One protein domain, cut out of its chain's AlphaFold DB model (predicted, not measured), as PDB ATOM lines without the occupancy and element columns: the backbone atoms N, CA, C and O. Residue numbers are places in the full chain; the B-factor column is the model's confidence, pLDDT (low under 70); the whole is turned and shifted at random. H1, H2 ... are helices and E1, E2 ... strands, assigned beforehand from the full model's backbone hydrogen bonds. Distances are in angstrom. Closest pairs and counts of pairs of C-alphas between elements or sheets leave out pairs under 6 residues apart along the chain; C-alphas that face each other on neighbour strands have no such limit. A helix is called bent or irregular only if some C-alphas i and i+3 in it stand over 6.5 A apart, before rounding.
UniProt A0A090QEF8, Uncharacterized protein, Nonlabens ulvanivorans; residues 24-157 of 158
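AT A GLANCE: This is residues 24 to 157 of the 158 residues of an uncharacterized protein of Nonlabens ulvanivorans (UniProt A0A090QEF8). Two twisted antiparallel sheets, one of six strands and one of four, lie partly face to face as a sandwich, with their strands at 25 degrees to each other. Two short helices, H1 and H2, sit at the side of the four-stranded sheet away from the six-stranded one and only graze it. The printed part has 134 residues, in the order E1 E2 H1 H2 E3 E4 E5 E6 E7 E8 E9 E10, and its class is mostly strand. The sheets run E2 E1 E7 E8 E9 E10 and E3 E4 E5 E6. The whole is compact, with a radius of gyration of the C-alphas of 14.4 A and spans of 39 by 35 by 23 A.

HOW THE PARTS SIT: The larger sheet holds E2 (residues 36 to 38), E1 (24 to 29), E7 (125 to 130), E8 (135 to 139), E9 (142 to 148) and E10 (154 to 156). In it, N 27 and O 127 of E1 and E7 are 2.9 A apart, within hydrogen-bond range, as are N 128 and O 136 of E7 and E8, at 2.8 A. E7 E8 E9 E10 form a meander, each strand the antiparallel neighbour of the one before. A second meander is E3 (66 to 77), E4 (80 to 91), E5 (94 to 105) and E6 (110 to 118); N 85 and O 100 of E4 and E5 are 2.8 A apart, and N 101 and O 114 of E5 and E6 2.8 A. The closest C-alphas of E6 and E7 are those of Ala 117 and Ser 126, 4.5 A apart. E3 bends by 63 degrees at residue 72, and its residues 69 to 70 pair antiparallel with residues 45 to 46. H1 (49 to 54) and H2 (57 to 62) are close but not clearly touching, with the C-alphas of Ile 52 and Ile 60 closest, at 7.2 A. In H2 every O i to N i+4 pair is within hydrogen-bond range; in H1 0 of 2 are, and 2 of 3 O i to N i+3 pairs.

IN THESE COORDINATES: E1 begins at C-alpha 24, (26.089, -27.557, 44.445). From first to last C-alpha, E3 is 29.2 A long, E4 32.0 A, E5 34.2 A, E6 20.5 A and E9 20.0 A. H1 is only just irregular: C-alphas 50 and 53 are 6.7 A apart. E10 ends at C-alpha 156, (14.828, -11.818, 42.814).

THE WHOLE: The two C-alphas farthest apart, those of Asp 32 and Lys 107, are 40.1 A apart. The printed part has no cut and no long link. Mean pLDDT of the printed part is 90.7, and residues 39 to 43 are under 70.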
ATOM      1  N   MET A  24      25.871 -26.699  45.613       89.94
ATOM      2  CA  MET A  24      26.089 -27.557  44.445       89.94
ATOM      3  C   MET A  24      27.145 -26.965  43.517       89.94
ATOM      4  O   MET A  24      27.991 -27.683  42.997       89.94
ATOM      5  N   LEU A  25      27.115 -25.645  43.350       91.56
ATOM      6  CA  LEU A  25      28.009 -24.902  42.474       91.56
ATOM      7  C   LEU A  25      28.459 -23.631  43.185       91.56
ATOM      8  O   LEU A  25      27.620 -22.880  43.665       91.56
ATOM      9  N   ASP A  26      29.764 -23.384  43.214       92.94
ATOM     10  CA  ASP A  26      30.367 -22.120  43.644       92.94
ATOM     11  C   ASP A  26      31.321 -21.664  42.543       92.94
ATOM     12  O   ASP A  26      32.199 -22.433  42.125       92.94
ATOM     13  N   VAL A  27      31.122 -20.448  42.044       93.19
ATOM     14  CA  VAL A  27      31.941 -19.855  40.994       93.19
ATOM     15  C   VAL A  27      32.296 -18.414  41.329       93.19
ATOM     16  O   VAL A  27      31.459 -17.606  41.735       93.19
ATOM     17  N   LYS A  28      33.557 -18.065  41.093       92.81
ATOM     18  CA  LYS A  28      34.053 -16.696  41.223       92.81
ATOM     19  C   LYS A  28      35.226 -16.444  40.280       92.81
ATOM     20  O   LYS A  28      35.871 -17.407  39.872       92.81
ATOM     21  N   PRO A  29      35.547 -15.190  39.953       91.94
ATOM     22  CA  PRO A  29      36.772 -14.874  39.238       91.94
ATOM     23  C   PRO A  29      38.016 -15.232  40.069       91.94
ATOM     24  O   PRO A  29      37.958 -15.343  41.298       91.94
ATOM     25  N   THR A  30      39.145 -15.440  39.400       90.19
ATOM     26  CA  THR A  30      40.474 -15.459  40.024       90.19
ATOM     27  C   THR A  30      40.861 -14.062  40.512       90.19
ATOM     28  O   THR A  30      40.244 -13.078  40.125       90.19
ATOM     29  N   GLU A  31      41.876 -13.962  41.375       88.31
ATOM     30  CA  GLU A  31      42.312 -12.676  41.956       88.31
ATOM     31  C   GLU A  31      42.760 -11.658  40.898       88.31
ATOM     32  O   GLU A  31      42.575 -10.460  41.071       88.31
ATOM     33  N   ASP A  32      43.312 -12.141  39.785       88.44
ATOM     34  CA  ASP A  32      43.701 -11.340  38.622       88.44
ATOM     35  C   ASP A  32      42.540 -11.086  37.640       88.44
ATOM     36  O   ASP A  32      42.742 -10.480  36.591       88.44
ATOM     37  N   MET A  33      41.339 -11.580  37.955       87.38
ATOM     38  CA  MET A  33      40.112 -11.480  37.164       87.38
ATOM     39  C   MET A  33      40.185 -12.082  35.754       87.38
ATOM     40  O   MET A  33      39.296 -11.847  34.939       87.38
ATOM     41  N   THR A  34      41.200 -12.895  35.451       84.94
ATOM     42  CA  THR A  34      41.400 -13.432  34.093       84.94
ATOM     43  C   THR A  34      40.672 -14.749  33.837       84.94
ATOM     44  O   THR A  34      40.487 -15.147  32.686       84.94
ATOM     45  N   LYS A  35      40.285 -15.467  34.896       87.38
ATOM     46  CA  LYS A  35      39.685 -16.805  34.826       87.38
ATOM     47  C   LYS A  35      38.555 -16.940  35.835       87.38
ATOM     48  O   LYS A  35      38.466 -16.182  36.793       87.38
ATOM     49  N   LEU A  36      37.717 -17.957  35.656       90.06
ATOM     50  CA  LEU A  36      36.764 -18.387  36.678       90.06
ATOM     51  C   LEU A  36      37.358 -19.552  37.478       90.06
ATOM     52  O   LEU A  36      37.811 -20.544  36.908       90.06
ATOM     53  N   LYS A  37      37.333 -19.437  38.804       87.00
ATOM     54  CA  LYS A  37      37.578 -20.519  39.754       87.00
ATOM     55  C   LYS A  37      36.248 -21.129  40.170       87.00
ATOM     56  O   LYS A  37      35.304 -20.420  40.519       87.00
ATOM     57  N   THR A  38      36.201 -22.450  40.161       79.81
ATOM     58  CA  THR A  38      34.980 -23.217  40.380       79.81
ATOM     59  C   THR A  38      35.259 -24.239  41.477       79.81
ATOM     60  O   THR A  38      36.296 -24.900  41.468       79.81
ATOM     61  N   GLY A  39      34.399 -24.293  42.494       67.31
ATOM     62  CA  GLY A  39      34.605 -25.185  43.642       67.31
ATOM     63  C   GLY A  39      34.293 -26.648  43.322       67.31
ATOM     64  O   GLY A  39      35.022 -27.527  43.761       67.31
ATOM     65  N   ASN A  40      33.232 -26.881  42.535       66.00
ATOM     66  CA  ASN A  40      32.599 -28.194  42.333       66.00
ATOM     67  C   ASN A  40      32.126 -28.445  40.879       66.00
ATOM     68  O   ASN A  40      31.172 -29.189  40.677       66.00
ATOM     69  N   LEU A  41      32.694 -27.789  39.857       63.50
ATOM     70  CA  LEU A  41      32.184 -27.979  38.487       63.50
ATOM     71  C   LEU A  41      32.625 -29.312  37.879       63.50
ATOM     72  O   LEU A  41      33.807 -29.646  37.923       63.50
ATOM     73  N   THR A  42      31.670 -30.020  37.272       58.84
ATOM     74  CA  THR A  42      31.922 -31.063  36.277       58.84
ATOM     75  C   THR A  42      32.405 -30.451  34.960       58.84
ATOM     76  O   THR A  42      32.243 -29.250  34.712       58.84
ATOM     77  N   ASP A  43      33.077 -31.264  34.144       68.44
ATOM     78  CA  ASP A  43      33.730 -30.813  32.919       68.44
ATOM     79  C   ASP A  43      32.707 -30.248  31.922       68.44
ATOM     80  O   ASP A  43      31.716 -30.886  31.578       68.44
ATOM     81  N   PHE A  44      32.949 -29.023  31.447       87.25
ATOM     82  CA  PHE A  44      32.129 -28.409  30.406       87.25
ATOM     83  C   PHE A  44      32.407 -29.046  29.047       87.25
ATOM     84  O   PHE A  44      33.548 -29.051  28.572       87.25
ATOM     85  N   GLU A  45      31.350 -29.458  28.364       88.94
ATOM     86  CA  GLU A  45      31.409 -30.060  27.040       88.94
ATOM     87  C   GLU A  45      31.262 -29.001  25.944       88.94
ATOM     88  O   GLU A  45      30.460 -28.070  26.028       88.94
ATOM     89  N   ILE A  46      32.063 -29.124  24.886       88.50
ATOM     90  CA  ILE A  46      31.978 -28.234  23.725       88.50
ATOM     91  C   ILE A  46      30.702 -28.559  22.947       88.50
ATOM     92  O   ILE A  46      30.520 -29.705  22.545       88.50
ATOM     93  N   ILE A  47      29.889 -27.544  22.649       87.50
ATOM     94  CA  ILE A  47      28.682 -27.710  21.827       87.50
ATOM     95  C   ILE A  47      29.068 -28.131  20.404       87.50
ATOM     96  O   ILE A  47      29.825 -27.429  19.727       87.50
ATOM     97  N   LYS A  48      28.520 -29.259  19.936       81.75
ATOM     98  CA  LYS A  48      28.677 -29.779  18.566       81.75
ATOM     99  C   LYS A  48      27.337 -30.292  18.042       81.75
ATOM    100  O   LYS A  48      26.567 -30.815  18.828       81.75
ATOM    101  N   ASN A  49      27.107 -30.189  16.729       78.88
ATOM    102  CA  ASN A  49      25.992 -30.778  15.963       78.88
ATOM    103  C   ASN A  49      24.655 -30.905  16.722       78.88
ATOM    104  O   ASN A  49      23.824 -30.004  16.647       78.88
ATOM    105  N   ASP A  50      24.456 -32.001  17.454       75.62
ATOM    106  CA  ASP A  50      23.210 -32.333  18.151       75.62
ATOM    107  C   ASP A  50      22.916 -31.411  19.350       75.62
ATOM    108  O   ASP A  50      21.754 -31.183  19.694       75.62
ATOM    109  N   ASP A  51      23.946 -30.794  19.932       81.69
ATOM    110  CA  ASP A  51      23.822 -29.839  21.038       81.69
ATOM    111  C   ASP A  51      23.478 -28.422  20.573       81.69
ATOM    112  O   ASP A  51      23.237 -27.540  21.396       81.69
ATOM    113  N   ILE A  52      23.394 -28.172  19.263       81.50
ATOM    114  CA  ILE A  52      22.995 -26.860  18.730       81.50
ATOM    115  C   ILE A  52      21.607 -26.450  19.242       81.50
ATOM    116  O   ILE A  52      21.348 -25.258  19.393       81.50
ATOM    117  N   LYS A  53      20.745 -27.412  19.604       84.25
ATOM    118  CA  LYS A  53      19.445 -27.138  20.239       84.25
ATOM    119  C   LYS A  53      19.545 -26.362  21.564       84.25
ATOM    120  O   LYS A  53      18.563 -25.755  21.974       84.25
ATOM    121  N   TYR A  54      20.711 -26.354  22.219       88.31
ATOM    122  CA  TYR A  54      20.968 -25.542  23.417       88.31
ATOM    123  C   TYR A  54      21.167 -24.058  23.123       88.31
ATOM    124  O   TYR A  54      21.015 -23.232  24.032       88.31
ATOM    125  N   LEU A  55      21.558 -23.724  21.893       90.88
ATOM    126  CA  LEU A  55      21.822 -22.363  21.462       90.88
ATOM    127  C   LEU A  55      20.541 -21.717  20.946       90.88
ATOM    128  O   LEU A  55      19.762 -22.313  20.203       90.88
ATOM    129  N   THR A  56      20.342 -20.451  21.297       91.69
ATOM    130  CA  THR A  56      19.322 -19.645  20.618       91.69
ATOM    131  C   THR A  56      19.734 -19.392  19.160       91.69
ATOM    132  O   THR A  56      20.929 -19.412  18.855       91.69
ATOM    133  N   PRO A  57      18.801 -19.076  18.241       90.88
ATOM    134  CA  PRO A  57      19.151 -18.759  16.851       90.88
ATOM    135  C   PRO A  57      20.233 -17.676  16.712       90.88
ATOM    136  O   PRO A  57      21.120 -17.777  15.867       90.88
ATOM    137  N   THR A  58      20.204 -16.664  17.582       91.38
ATOM    138  CA  THR A  58      21.226 -15.609  17.633       91.38
ATOM    139  C   THR A  58      22.588 -16.142  18.079       91.38
ATOM    140  O   THR A  58      23.616 -15.724  17.555       91.38
ATOM    141  N   GLU A  59      22.628 -17.083  19.018       93.38
ATOM    142  CA  GLU A  59      23.882 -17.697  19.464       93.38
ATOM    143  C   GLU A  59      24.480 -18.630  18.420       93.38
ATOM    144  O   GLU A  59      25.697 -18.642  18.256       93.38
ATOM    145  N   ILE A  60      23.638 -19.343  17.663       91.31
ATOM    146  CA  ILE A  60      24.075 -20.128  16.502       91.31
ATOM    147  C   ILE A  60      24.795 -19.212  15.513       91.31
ATOM    148  O   ILE A  60      25.913 -19.511  15.096       91.31
ATOM    149  N   PHE A  61      24.198 -18.061  15.198       90.38
ATOM    150  CA  PHE A  61      24.812 -17.065  14.322       90.38
ATOM    151  C   PHE A  61      26.137 -16.515  14.887       90.38
ATOM    152  O   PHE A  61      27.112 -16.369  14.154       90.38
ATOM    153  N   ASN A  62      26.205 -16.277  16.199       89.19
ATOM    154  CA  ASN A  62      27.387 -15.726  16.873       89.19
ATOM    155  C   ASN A  62      28.461 -16.769  17.237       89.19
ATOM    156  O   ASN A  62      29.498 -16.408  17.793       89.19
ATOM    157  N   SER A  63      28.251 -18.051  16.939       86.44
ATOM    158  CA  SER A  63      29.175 -19.141  17.302       86.44
ATOM    159  C   SER A  63      30.569 -19.027  16.670       86.44
ATOM    160  O   SER A  63      31.516 -19.646  17.147       86.44
ATOM    161  N   ILE A  64      30.725 -18.193  15.637       84.19
ATOM    162  CA  ILE A  64      32.017 -17.904  14.998       84.19
ATOM    163  C   ILE A  64      32.947 -17.116  15.936       84.19
ATOM    164  O   ILE A  64      34.160 -17.320  15.918       84.19
ATOM    165  N   SER A  65      32.399 -16.204  16.742       88.62
ATOM    166  CA  SER A  65      33.166 -15.305  17.620       88.62
ATOM    167  C   SER A  65      33.002 -15.614  19.106       88.62
ATOM    168  O   SER A  65      33.739 -15.071  19.931       88.62
ATOM    169  N   VAL A  66      32.055 -16.489  19.448       93.62
ATOM    170  CA  VAL A  66      31.761 -16.897  20.819       93.62
ATOM    171  C   VAL A  66      31.896 -18.410  20.934       93.62
ATOM    172  O   VAL A  66      31.177 -19.164  20.283       93.62
ATOM    173  N   SER A  67      32.798 -18.863  21.801       92.75
ATOM    174  CA  SER A  67      32.899 -20.274  22.161       92.75
ATOM    175  C   SER A  67      31.914 -20.583  23.286       92.75
ATOM    176  O   SER A  67      31.996 -20.007  24.371       92.75
ATOM    177  N   TYR A  68      30.996 -21.508  23.012       93.81
ATOM    178  CA  TYR A  68      29.994 -21.990  23.958       93.81
ATOM    179  C   TYR A  68      30.343 -23.398  24.441       93.81
ATOM    180  O   TYR A  68      30.742 -24.258  23.647       93.81
ATOM    181  N   ARG A  69      30.171 -23.644  25.739       92.38
ATOM    182  CA  ARG A  69      30.278 -24.976  26.339       92.38
ATOM    183  C   ARG A  69      29.149 -25.200  27.333       92.38
ATOM    184  O   ARG A  69      28.795 -24.279  28.065       92.38
ATOM    185  N   ILE A  70      28.619 -26.410  27.392       91.12
ATOM    186  CA  ILE A  70      27.522 -26.782  28.289       91.12
ATOM    187  C   ILE A  70      28.055 -27.552  29.488       91.12
ATOM    188  O   ILE A  70      29.002 -28.318  29.364       91.12
ATOM    189  N   GLY A  71      27.466 -27.324  30.655       89.00
ATOM    190  CA  GLY A  71      27.666 -28.191  31.812       89.00
ATOM    191  C   GLY A  71      26.482 -29.131  32.008       89.00
ATOM    192  O   GLY A  71      25.478 -29.078  31.290       89.00
ATOM    193  N   GLU A  72      26.596 -29.976  33.023       87.50
ATOM    194  CA  GLU A  72      25.554 -30.926  33.396       87.50
ATOM    195  C   GLU A  72      24.284 -30.243  33.936       87.50
ATOM    196  O   GLU A  72      24.250 -29.052  34.268       87.50
ATOM    197  N   THR A  73      23.204 -31.024  34.031       90.94
ATOM    198  CA  THR A  73      21.986 -30.595  34.731       90.94
ATOM    199  C   THR A  73      22.285 -30.414  36.214       90.94
ATOM    200  O   THR A  73      22.578 -31.383  36.908       90.94
ATOM    201  N   LEU A  74      22.141 -29.187  36.715       90.00
ATOM    202  CA  LEU A  74      22.291 -28.885  38.138       90.00
ATOM    203  C   LEU A  74      21.103 -29.392  38.960       90.00
ATOM    204  O   LEU A  74      21.259 -29.736  40.123       90.00
ATOM    205  N   GLY A  75      19.904 -29.436  38.382       91.44
ATOM    206  CA  GLY A  75      18.726 -29.968  39.058       91.44
ATOM    207  C   GLY A  75      17.422 -29.600  38.366       91.44
ATOM    208  O   GLY A  75      17.414 -28.941  37.327       91.44
ATOM    209  N   PHE A  76      16.318 -30.034  38.971       92.62
ATOM    210  CA  PHE A  76      14.956 -29.844  38.479       92.62
ATOM    211  C   PHE A  76      14.124 -29.072  39.508       92.62
ATOM    212  O   PHE A  76      14.237 -29.322  40.710       92.62
ATOM    213  N   LYS A  77      13.273 -28.153  39.043       89.12
ATOM    214  CA  LYS A  77      12.322 -27.397  39.870       89.12
ATOM    215  C   LYS A  77      11.009 -27.249  39.115       89.12
ATOM    216  O   LYS A  77      10.978 -26.611  38.065       89.12
ATOM    217  N   ASN A  78       9.923 -27.786  39.670       87.38
ATOM    218  CA  ASN A  78       8.631 -27.873  38.979       87.38
ATOM    219  C   ASN A  78       8.803 -28.570  37.608       87.38
ATOM    220  O   ASN A  78       9.456 -29.608  37.543       87.38
ATOM    221  N   ASP A  79       8.286 -27.977  36.528       90.75
ATOM    222  CA  ASP A  79       8.386 -28.487  35.151       90.75
ATOM    223  C   ASP A  79       9.649 -28.008  34.402       90.75
ATOM    224  O   ASP A  79       9.695 -28.044  33.168       90.75
ATOM    225  N   PHE A  80      10.664 -27.537  35.135       94.31
ATOM    226  CA  PHE A  80      11.890 -26.975  34.571       94.31
ATOM    227  C   PHE A  80      13.136 -27.695  35.071       94.31
ATOM    228  O   PHE A  80      13.175 -28.231  36.183       94.31
ATOM    229  N   TYR A  81      14.196 -27.628  34.272       94.38
ATOM    230  CA  TYR A  81      15.537 -28.033  34.673       94.38
ATOM    231  C   TYR A  81      16.543 -26.908  34.462       94.38
ATOM    232  O   TYR A  81      16.361 -26.033  33.613       94.38
ATOM    233  N   ILE A  82      17.608 -26.920  35.263       94.81
ATOM    234  CA  ILE A  82      18.655 -25.899  35.250       94.81
ATOM    235  C   ILE A  82      19.951 -26.507  34.733       94.81
ATOM    236  O   ILE A  82      20.378 -27.564  35.201       94.81
ATOM    237  N   LYS A  83      20.602 -25.805  33.809       93.00
ATOM    238  CA  LYS A  83      21.931 -26.134  33.287       93.00
ATOM    239  C   LYS A  83      22.839 -24.921  33.281       93.00
ATOM    240  O   LYS A  83      22.375 -23.782  33.271       93.00
ATOM    241  N   THR A  84      24.139 -25.166  33.252       93.44
ATOM    242  CA  THR A  84      25.145 -24.119  33.068       93.44
ATOM    243  C   THR A  84      25.612 -24.031  31.624       93.44
ATOM    244  O   THR A  84      25.771 -25.044  30.948       93.44
ATOM    245  N   MET A  85      25.907 -22.816  31.181       94.19
ATOM    246  CA  MET A  85      26.544 -22.506  29.907       94.19
ATOM    247  C   MET A  85      27.758 -21.618  30.173       94.19
ATOM    248  O   MET A  85      27.626 -20.563  30.791       94.19
ATOM    249  N   LEU A  86      28.926 -22.023  29.688       93.75
ATOM    250  CA  LEU A  86      30.129 -21.201  29.670       93.75
ATOM    251  C   LEU A  86      30.243 -20.513  28.307       93.75
ATOM    252  O   LEU A  86      30.266 -21.186  27.274       93.75
ATOM    253  N   LYS A  87      30.330 -19.183  28.303       94.12
ATOM    254  CA  LYS A  87      30.519 -18.355  27.105       94.12
ATOM    255  C   LYS A  87      31.896 -17.711  27.150       94.12
ATOM    256  O   LYS A  87      32.295 -17.187  28.182       94.12
ATOM    257  N   ASN A  88      32.599 -17.727  26.029       93.81
ATOM    258  CA  ASN A  88      33.950 -17.198  25.891       93.81
ATOM    259  C   ASN A  88      34.036 -16.333  24.635       93.81
ATOM    260  O   ASN A  88      33.818 -16.848  23.537       93.81
ATOM    261  N   PHE A  89      34.340 -15.045  24.776       94.50
ATOM    262  CA  PHE A  89      34.333 -14.100  23.656       94.50
ATOM    263  C   PHE A  89      35.226 -12.884  23.900       94.50
ATOM    264  O   PHE A  89      35.563 -12.558  25.033       94.50
ATOM    265  N   THR A  90      35.596 -12.186  22.828       92.19
ATOM    266  CA  THR A  90      36.364 -10.937  22.914       92.19
ATOM    267  C   THR A  90      35.425  -9.736  22.945       92.19
ATOM    268  O   THR A  90      34.532  -9.603  22.109       92.19
ATOM    269  N   THR A  91      35.652  -8.839  23.896       89.38
ATOM    270  CA  THR A  91      34.985  -7.539  24.020       89.38
ATOM    271  C   THR A  91      35.962  -6.408  23.703       89.38
ATOM    272  O   THR A  91      37.140  -6.648  23.441       89.38
ATOM    273  N   LYS A  92      35.490  -5.155  23.747       88.50
ATOM    274  CA  LYS A  92      36.363  -3.978  23.609       88.50
ATOM    275  C   LYS A  92      37.418  -3.898  24.719       88.50
ATOM    276  O   LYS A  92      38.509  -3.403  24.464       88.50
ATOM    277  N   ASP A  93      37.097  -4.427  25.897       85.94
ATOM    278  CA  ASP A  93      37.925  -4.345  27.105       85.94
ATOM    279  C   ASP A  93      38.804  -5.594  27.307       85.94
ATOM    280  O   ASP A  93      39.504  -5.711  28.310       85.94
ATOM    281  N   GLY A  94      38.777  -6.531  26.349       88.00
ATOM    282  CA  GLY A  94      39.551  -7.771  26.380       88.00
ATOM    283  C   GLY A  94      38.694  -9.033  26.310       88.00
ATOM    284  O   GLY A  94      37.505  -9.000  25.978       88.00
ATOM    285  N   TYR A  95      39.328 -10.173  26.580       90.50
ATOM    286  CA  TYR A  95      38.667 -11.475  26.601       90.50
ATOM    287  C   TYR A  95      37.741 -11.599  27.814       90.50
ATOM    288  O   TYR A  95      38.129 -11.256  28.928       90.50
ATOM    289  N   ARG A  96      36.532 -12.114  27.595       93.19
ATOM    290  CA  ARG A  96      35.516 -12.320  28.621       93.19
ATOM    291  C   ARG A  96      35.056 -13.772  28.635       93.19
ATOM    292  O   ARG A  96      34.686 -14.337  27.603       93.19
ATOM    293  N   THR A  97      35.019 -14.330  29.836       94.00
ATOM    294  CA  THR A  97      34.383 -15.600  30.166       94.00
ATOM    295  C   THR A  97      33.167 -15.334  31.048       94.00
ATOM    296  O   THR A  97      33.279 -14.673  32.079       94.00
ATOM    297  N   GLU A  98      32.011 -15.876  30.676       95.50
ATOM    298  CA  GLU A  98      30.771 -15.803  31.453       95.50
ATOM    299  C   GLU A  98      30.268 -17.206  31.778       95.50
ATOM    300  O   GLU A  98      30.139 -18.045  30.884       95.50
ATOM    301  N   LEU A  99      29.933 -17.448  33.045       95.00
ATOM    302  CA  LEU A  99      29.134 -18.594  33.448       95.00
ATOM    303  C   LEU A  99      27.678 -18.162  33.600       95.00
ATOM    304  O   LEU A  99      27.341 -17.321  34.436       95.00
ATOM    305  N   VAL A 100      26.812 -18.773  32.804       96.00
ATOM    306  CA  VAL A 100      25.390 -18.462  32.721       96.00
ATOM    307  C   VAL A 100      24.584 -19.661  33.202       96.00
ATOM    308  O   VAL A 100      24.792 -20.781  32.741       96.00
ATOM    309  N   LEU A 101      23.652 -19.432  34.120       96.06
ATOM    310  CA  LEU A 101      22.600 -20.384  34.449       96.06
ATOM    311  C   LEU A 101      21.466 -20.247  33.447       96.06
ATOM    312  O   LEU A 101      21.039 -19.139  33.135       96.06
ATOM    313  N   ARG A 102      20.965 -21.375  32.968       96.50
ATOM    314  CA  ARG A 102      19.853 -21.449  32.030       96.50
ATOM    315  C   ARG A 102      18.773 -22.348  32.580       96.50
ATOM    316  O   ARG A 102      19.073 -23.447  33.048       96.50
ATOM    317  N   SER A 103      17.537 -21.888  32.499       97.00
ATOM    318  CA  SER A 103      16.358 -22.687  32.795       97.00
ATOM    319  C   SER A 103      15.700 -23.130  31.495       97.00
ATOM    320  O   SER A 103      15.527 -22.347  30.559       97.00
ATOM    321  N   TYR A 104      15.319 -24.397  31.435       95.75
ATOM    322  CA  TYR A 104      14.646 -24.991  30.289       95.75
ATOM    323  C   TYR A 104      13.347 -25.636  30.744       95.75
ATOM    324  O   TYR A 104      13.287 -26.189  31.843       95.75
ATOM    325  N   ASP A 105      12.314 -25.551  29.911       94.81
ATOM    326  CA  ASP A 105      11.069 -26.280  30.145       94.81
ATOM    327  C   ASP A 105      11.210 -27.768  29.782       94.81
ATOM    328  O   ASP A 105      12.220 -28.222  29.238       94.81
ATOM    329  N   SER A 106      10.165 -28.545  30.060       90.88
ATOM    330  CA  SER A 106      10.095 -29.977  29.745       90.88
ATOM    331  C   SER A 106      10.162 -30.321  28.248       90.88
ATOM    332  O   SER A 106      10.211 -31.500  27.898       90.88
ATOM    333  N   LYS A 107      10.166 -29.323  27.356       91.75
ATOM    334  CA  LYS A 107      10.284 -29.469  25.897       91.75
ATOM    335  C   LYS A 107      11.632 -28.964  25.371       91.75
ATOM    336  O   LYS A 107      11.741 -28.677  24.180       91.75
ATOM    337  N   ASP A 108      12.636 -28.843  26.240       90.25
ATOM    338  CA  ASP A 108      13.973 -28.317  25.934       90.25
ATOM    339  C   ASP A 108      13.973 -26.857  25.442       90.25
ATOM    340  O   ASP A 108      14.935 -26.400  24.818       90.25
ATOM    341  N   LYS A 109      12.922 -26.077  25.721       92.56
ATOM    342  CA  LYS A 109      12.884 -24.665  25.337       92.56
ATOM    343  C   LYS A 109      13.483 -23.798  26.439       92.56
ATOM    344  O   LYS A 109      13.047 -23.848  27.591       92.56
ATOM    345  N   LEU A 110      14.445 -22.951  26.063       95.50
ATOM    346  CA  LEU A 110      15.021 -21.947  26.960       95.50
ATOM    347  C   LEU A 110      13.910 -21.036  27.503       95.50
ATOM    348  O   LEU A 110      13.212 -20.367  26.736       95.50
ATOM    349  N   SER A 111      13.758 -21.036  28.821       96.19
ATOM    350  CA  SER A 111      12.781 -20.223  29.544       96.19
ATOM    351  C   SER A 111      13.391 -18.898  29.987       96.19
ATOM    352  O   SER A 111      12.765 -17.852  29.808       96.19
ATOM    353  N   ASP A 112      14.609 -18.941  30.534       97.38
ATOM    354  CA  ASP A 112      15.337 -17.763  31.001       97.38
ATOM    355  C   ASP A 112      16.843 -18.032  31.164       97.38
ATOM    356  O   ASP A 112      17.297 -19.184  31.180       97.38
ATOM    357  N   GLU A 113      17.626 -16.964  31.317       97.31
ATOM    358  CA  GLU A 113      19.052 -17.048  31.621       97.31
ATOM    359  C   GLU A 113      19.508 -16.017  32.660       97.31
ATOM    360  O   GLU A 113      19.011 -14.897  32.736       97.31
ATOM    361  N   LEU A 114      20.499 -16.397  33.464       97.25
ATOM    362  CA  LEU A 114      21.091 -15.559  34.497       97.25
ATOM    363  C   LEU A 114      22.611 -15.689  34.450       97.25
ATOM    364  O   LEU A 114      23.160 -16.751  34.738       97.25
ATOM    365  N   VAL A 115      23.313 -14.596  34.143       96.81
ATOM    366  CA  VAL A 115      24.772 -14.541  34.319       96.81
ATOM    367  C   VAL A 115      25.070 -14.681  35.809       96.81
ATOM    368  O   VAL A 115      24.679 -13.814  36.601       96.81
ATOM    369  N   LEU A 116      25.729 -15.777  36.176       95.25
ATOM    370  CA  LEU A 116      26.058 -16.133  37.552       95.25
ATOM    371  C   LEU A 116      27.423 -15.575  37.951       95.25
ATOM    372  O   LEU A 116      27.560 -14.984  39.016       95.25
ATOM    373  N   ALA A 117      28.413 -15.717  37.074       94.81
ATOM    374  CA  ALA A 117      29.753 -15.173  37.249       94.81
ATOM    375  C   ALA A 117      30.327 -14.751  35.896       94.81
ATOM    376  O   ALA A 117      29.955 -15.304  34.860       94.81
ATOM    377  N   ARG A 118      31.241 -13.784  35.899       95.12
ATOM    378  CA  ARG A 118      31.976 -13.360  34.704       95.12
ATOM    379  C   ARG A 118      33.322 -12.753  35.075       95.12
ATOM    380  O   ARG A 118      33.473 -12.233  36.177       95.12
ATOM    381  N   THR A 119      34.274 -12.823  34.156       93.50
ATOM    382  CA  THR A 119      35.590 -12.185  34.278       93.50
ATOM    383  C   THR A 119      35.508 -10.731  33.805       93.50
ATOM    384  O   THR A 119      35.279 -10.493  32.617       93.50
ATOM    385  N   ASP A 120      35.688  -9.780  34.720       86.50
ATOM    386  CA  ASP A 120      35.742  -8.336  34.454       86.50
ATOM    387  C   ASP A 120      36.901  -7.699  35.229       86.50
ATOM    388  O   ASP A 120      37.221  -8.140  36.326       86.50
ATOM    389  N   ASN A 121      37.489  -6.626  34.700       81.31
ATOM    390  CA  ASN A 121      38.695  -6.024  35.281       81.31
ATOM    391  C   ASN A 121      38.458  -5.306  36.624       81.31
ATOM    392  O   ASN A 121      39.350  -5.277  37.465       81.31
ATOM    393  N   ASP A 122      37.286  -4.704  36.821       84.62
ATOM    394  CA  ASP A 122      36.973  -3.826  37.960       84.62
ATOM    395  C   ASP A 122      35.752  -4.285  38.773       84.62
ATOM    396  O   ASP A 122      35.435  -3.699  39.807       84.62
ATOM    397  N   THR A 123      35.063  -5.325  38.301       87.88
ATOM    398  CA  THR A 123      33.776  -5.762  38.835       87.88
ATOM    399  C   THR A 123      33.848  -7.219  39.264       87.88
ATOM    400  O   THR A 123      34.096  -8.111  38.453       87.88
ATOM    401  N   ILE A 124      33.578  -7.492  40.540       89.00
ATOM    402  CA  ILE A 124      33.526  -8.861  41.060       89.00
ATOM    403  C   ILE A 124      32.131  -9.411  40.827       89.00
ATOM    404  O   ILE A 124      31.171  -8.956  41.440       89.00
ATOM    405  N   PHE A 125      32.038 -10.422  39.969       94.38
ATOM    406  CA  PHE A 125      30.805 -11.140  39.680       94.38
ATOM    407  C   PHE A 125      30.964 -12.603  40.082       94.38
ATOM    408  O   PHE A 125      31.669 -13.361  39.415       94.38
ATOM    409  N   SER A 126      30.315 -13.013  41.162       94.06
ATOM    410  CA  SER A 126      30.385 -14.388  41.664       94.06
ATOM    411  C   SER A 126      29.001 -14.930  41.965       94.06
ATOM    412  O   SER A 126      28.039 -14.172  42.108       94.06
ATOM    413  N   GLY A 127      28.888 -16.247  42.076       94.50
ATOM    414  CA  GLY A 127      27.618 -16.833  42.442       94.50
ATOM    415  C   GLY A 127      27.698 -18.273  42.897       94.50
ATOM    416  O   GLY A 127      28.644 -19.006  42.614       94.50
ATOM    417  N   LYS A 128      26.652 -18.658  43.620       94.75
ATOM    418  CA  LYS A 128      26.452 -19.982  44.181       94.75
ATOM    419  C   LYS A 128      25.077 -20.501  43.808       94.75
ATOM    420  O   LYS A 128      24.105 -19.747  43.791       94.75
ATOM    421  N   VAL A 129      24.994 -21.799  43.564       94.31
ATOM    422  CA  VAL A 129      23.728 -22.526  43.466       94.31
ATOM    423  C   VAL A 129      23.678 -23.516  44.609       94.31
ATOM    424  O   VAL A 129      24.589 -24.332  44.779       94.31
ATOM    425  N   PHE A 130      22.619 -23.433  45.400       93.62
ATOM    426  CA  PHE A 130      22.379 -24.344  46.505       93.62
ATOM    427  C   PHE A 130      21.503 -25.524  46.077       93.62
ATOM    428  O   PHE A 130      20.912 -25.531  44.998       93.62
ATOM    429  N   LYS A 131      21.419 -26.547  46.931       91.44
ATOM    430  CA  LYS A 131      20.740 -27.812  46.628       91.44
ATOM    431  C   LYS A 131      19.223 -27.697  46.458       91.44
ATOM    432  O   LYS A 131      18.628 -28.500  45.751       91.44
ATOM    433  N   ASP A 132      18.606 -26.694  47.073       92.19
ATOM    434  CA  ASP A 132      17.200 -26.310  46.856       92.19
ATOM    435  C   ASP A 132      16.978 -25.448  45.589       92.19
ATOM    436  O   ASP A 132      15.864 -24.972  45.329       92.19
ATOM    437  N   LEU A 133      18.044 -25.239  44.809       93.19
ATOM    438  CA  LEU A 133      18.099 -24.404  43.611       93.19
ATOM    439  C   LEU A 133      17.848 -22.914  43.875       93.19
ATOM    440  O   LEU A 133      17.527 -22.164  42.951       93.19
ATOM    441  N   THR A 134      18.011 -22.467  45.120       95.19
ATOM    442  CA  THR A 134      18.244 -21.055  45.417       95.19
ATOM    443  C   THR A 134      19.588 -20.654  44.816       95.19
ATOM    444  O   THR A 134      20.565 -21.408  44.869       95.19
ATOM    445  N   ILE A 135      19.641 -19.467  44.219       96.44
ATOM    446  CA  ILE A 135      20.846 -18.938  43.584       96.44
ATOM    447  C   ILE A 135      21.251 -17.665  44.304       96.44
ATOM    448  O   ILE A 135      20.482 -16.712  44.347       96.44
ATOM    449  N   GLN A 136      22.466 -17.633  44.827       96.81
ATOM    450  CA  GLN A 136      23.070 -16.421  45.361       96.81
ATOM    451  C   GLN A 136      24.005 -15.849  44.310       96.81
ATOM    452  O   GLN A 136      24.830 -16.562  43.742       96.81
ATOM    453  N   LYS A 137      23.898 -14.554  44.058       96.81
ATOM    454  CA  LYS A 137      24.759 -13.829  43.135       96.81
ATOM    455  C   LYS A 137      25.308 -12.605  43.840       96.81
ATOM    456  O   LYS A 137      24.564 -11.904  44.517       96.81
ATOM    457  N   MET A 138      26.586 -12.335  43.653       96.06
ATOM    458  CA  MET A 138      27.261 -11.186  44.231       96.06
ATOM    459  C   MET A 138      27.887 -10.346  43.126       96.06
ATOM    460  O   MET A 138      28.602 -10.880  42.273       96.06
ATOM    461  N   VAL A 139      27.605  -9.044  43.153       95.38
ATOM    462  CA  VAL A 139      28.168  -8.044  42.240       95.38
ATOM    463  C   VAL A 139      28.738  -6.902  43.070       95.38
ATOM    464  O   VAL A 139      27.963  -6.185  43.692       95.38
ATOM    465  N   ASN A 140      30.061  -6.731  43.093       93.50
ATOM    466  CA  ASN A 140      30.738  -5.705  43.909       93.50
ATOM    467  C   ASN A 140      30.223  -5.682  45.359       93.50
ATOM    468  O   ASN A 140      29.705  -4.671  45.829       93.50
ATOM    469  N   ASP A 141      30.283  -6.842  46.020       91.06
ATOM    470  CA  ASP A 141      29.813  -7.078  47.394       91.06
ATOM    471  C   ASP A 141      28.299  -6.917  47.626       91.06
ATOM    472  O   ASP A 141      27.808  -7.145  48.733       91.06
ATOM    473  N   VAL A 142      27.521  -6.602  46.586       95.75
ATOM    474  CA  VAL A 142      26.057  -6.592  46.656       95.75
ATOM    475  C   VAL A 142      25.533  -7.995  46.390       95.75
ATOM    476  O   VAL A 142      25.604  -8.499  45.266       95.75
ATOM    477  N   GLU A 143      24.986  -8.620  47.427       96.31
ATOM    478  CA  GLU A 143      24.315  -9.911  47.328       96.31
ATOM    479  C   GLU A 143      22.883  -9.756  46.797       96.31
ATOM    480  O   GLU A 143      22.113  -8.900  47.227       96.31
ATOM    481  N   THR A 144      22.502 -10.615  45.857       97.19
ATOM    482  CA  THR A 144      21.130 -10.780  45.379       97.19
ATOM    483  C   THR A 144      20.817 -12.263  45.287       97.19
ATOM    484  O   THR A 144      21.540 -13.022  44.640       97.19
ATOM    485  N   ASN A 145      19.718 -12.672  45.915       97.56
ATOM    486  CA  ASN A 145      19.244 -14.046  45.865       97.56
ATOM    487  C   ASN A 145      18.131 -14.187  44.827       97.56
ATOM    488  O   ASN A 145      17.271 -13.314  44.698       97.56
ATOM    489  N   TYR A 146      18.146 -15.294  44.095       97.50
ATOM    490  CA  TYR A 146      17.181 -15.625  43.060       97.50
ATOM    491  C   TYR A 146      16.542 -16.984  43.333       97.50
ATOM    492  O   TYR A 146      17.171 -17.912  43.845       97.50
ATOM    493  N   THR A 147      15.290 -17.108  42.913       95.31
ATOM    494  CA  THR A 147      14.584 -18.379  42.731       95.31
ATOM    495  C   THR A 147      14.086 -18.472  41.291       95.31
ATOM    496  O   THR A 147      14.156 -17.504  40.540       95.31
ATOM    497  N   ILE A 148      13.554 -19.625  40.907       94.19
ATOM    498  CA  ILE A 148      12.832 -19.808  39.650       94.19
ATOM    499  C   ILE A 148      11.330 -19.797  39.939       94.19
ATOM    500  O   ILE A 148      10.881 -20.461  40.881       94.19
ATOM    501  N   ASP A 149      10.569 -19.029  39.160       93.69
ATOM    502  CA  ASP A 149       9.107 -18.984  39.233       93.69
ATOM    503  C   ASP A 149       8.430 -20.155  38.486       93.69
ATOM    504  O   ASP A 149       9.071 -21.049  37.936       93.69
ATOM    505  N   SER A 150       7.097 -20.166  38.453       92.12
ATOM    506  CA  SER A 150       6.321 -21.196  37.746       92.12
ATOM    507  C   SER A 150       6.420 -21.132  36.217       92.12
ATOM    508  O   SER A 150       5.890 -22.007  35.539       92.12
ATOM    509  N   LYS A 151       7.076 -20.111  35.658       94.38
ATOM    510  CA  LYS A 151       7.336 -19.948  34.222       94.38
ATOM    511  C   LYS A 151       8.797 -20.234  33.872       94.38
ATOM    512  O   LYS A 151       9.207 -19.952  32.747       94.38
ATOM    513  N   GLY A 152       9.580 -20.740  34.823       94.06
ATOM    514  CA  GLY A 152      10.991 -21.019  34.612       94.06
ATOM    515  C   GLY A 152      11.861 -19.766  34.653       94.06
ATOM    516  O   GLY A 152      13.020 -19.844  34.269       94.06
ATOM    517  N   LYS A 153      11.354 -18.610  35.094       96.75
ATOM    518  CA  LYS A 153      12.117 -17.357  35.098       96.75
ATOM    519  C   LYS A 153      12.846 -17.135  36.407       96.75
ATOM    520  O   LYS A 153      12.272 -17.352  37.475       96.75
ATOM    521  N   PHE A 154      14.072 -16.630  36.330       97.12
ATOM    522  CA  PHE A 154      14.835 -16.233  37.504       97.12
ATOM    523  C   PHE A 154      14.234 -14.952  38.095       97.12
ATOM    524  O   PHE A 154      14.134 -13.923  37.430       97.12
ATOM    525  N   GLN A 155      13.813 -15.008  39.355       96.81
ATOM    526  CA  GLN A 155      13.186 -13.907  40.081       96.81
ATOM    527  C   GLN A 155      13.987 -13.583  41.331       96.81
ATOM    528  O   GLN A 155      14.370 -14.489  42.070       96.81
ATOM    529  N   ILE A 156      14.195 -12.292  41.582       96.56
ATOM    530  CA  ILE A 156      14.828 -11.818  42.814       96.56
ATOM    531  C   ILE A 156      13.921 -12.159  43.999       96.56
ATOM    532  O   ILE A 156      12.725 -11.852  43.985       96.56
ATOM    533  N   ILE A 157      14.504 -12.766  45.025       93.50
ATOM    534  CA  ILE A 157      13.868 -12.966  46.324       93.50
ATOM    535  C   ILE A 157      13.980 -11.635  47.071       93.50
ATOM    536  O   ILE A 157      15.087 -11.148  47.298       93.50
TER     537      ILE A 157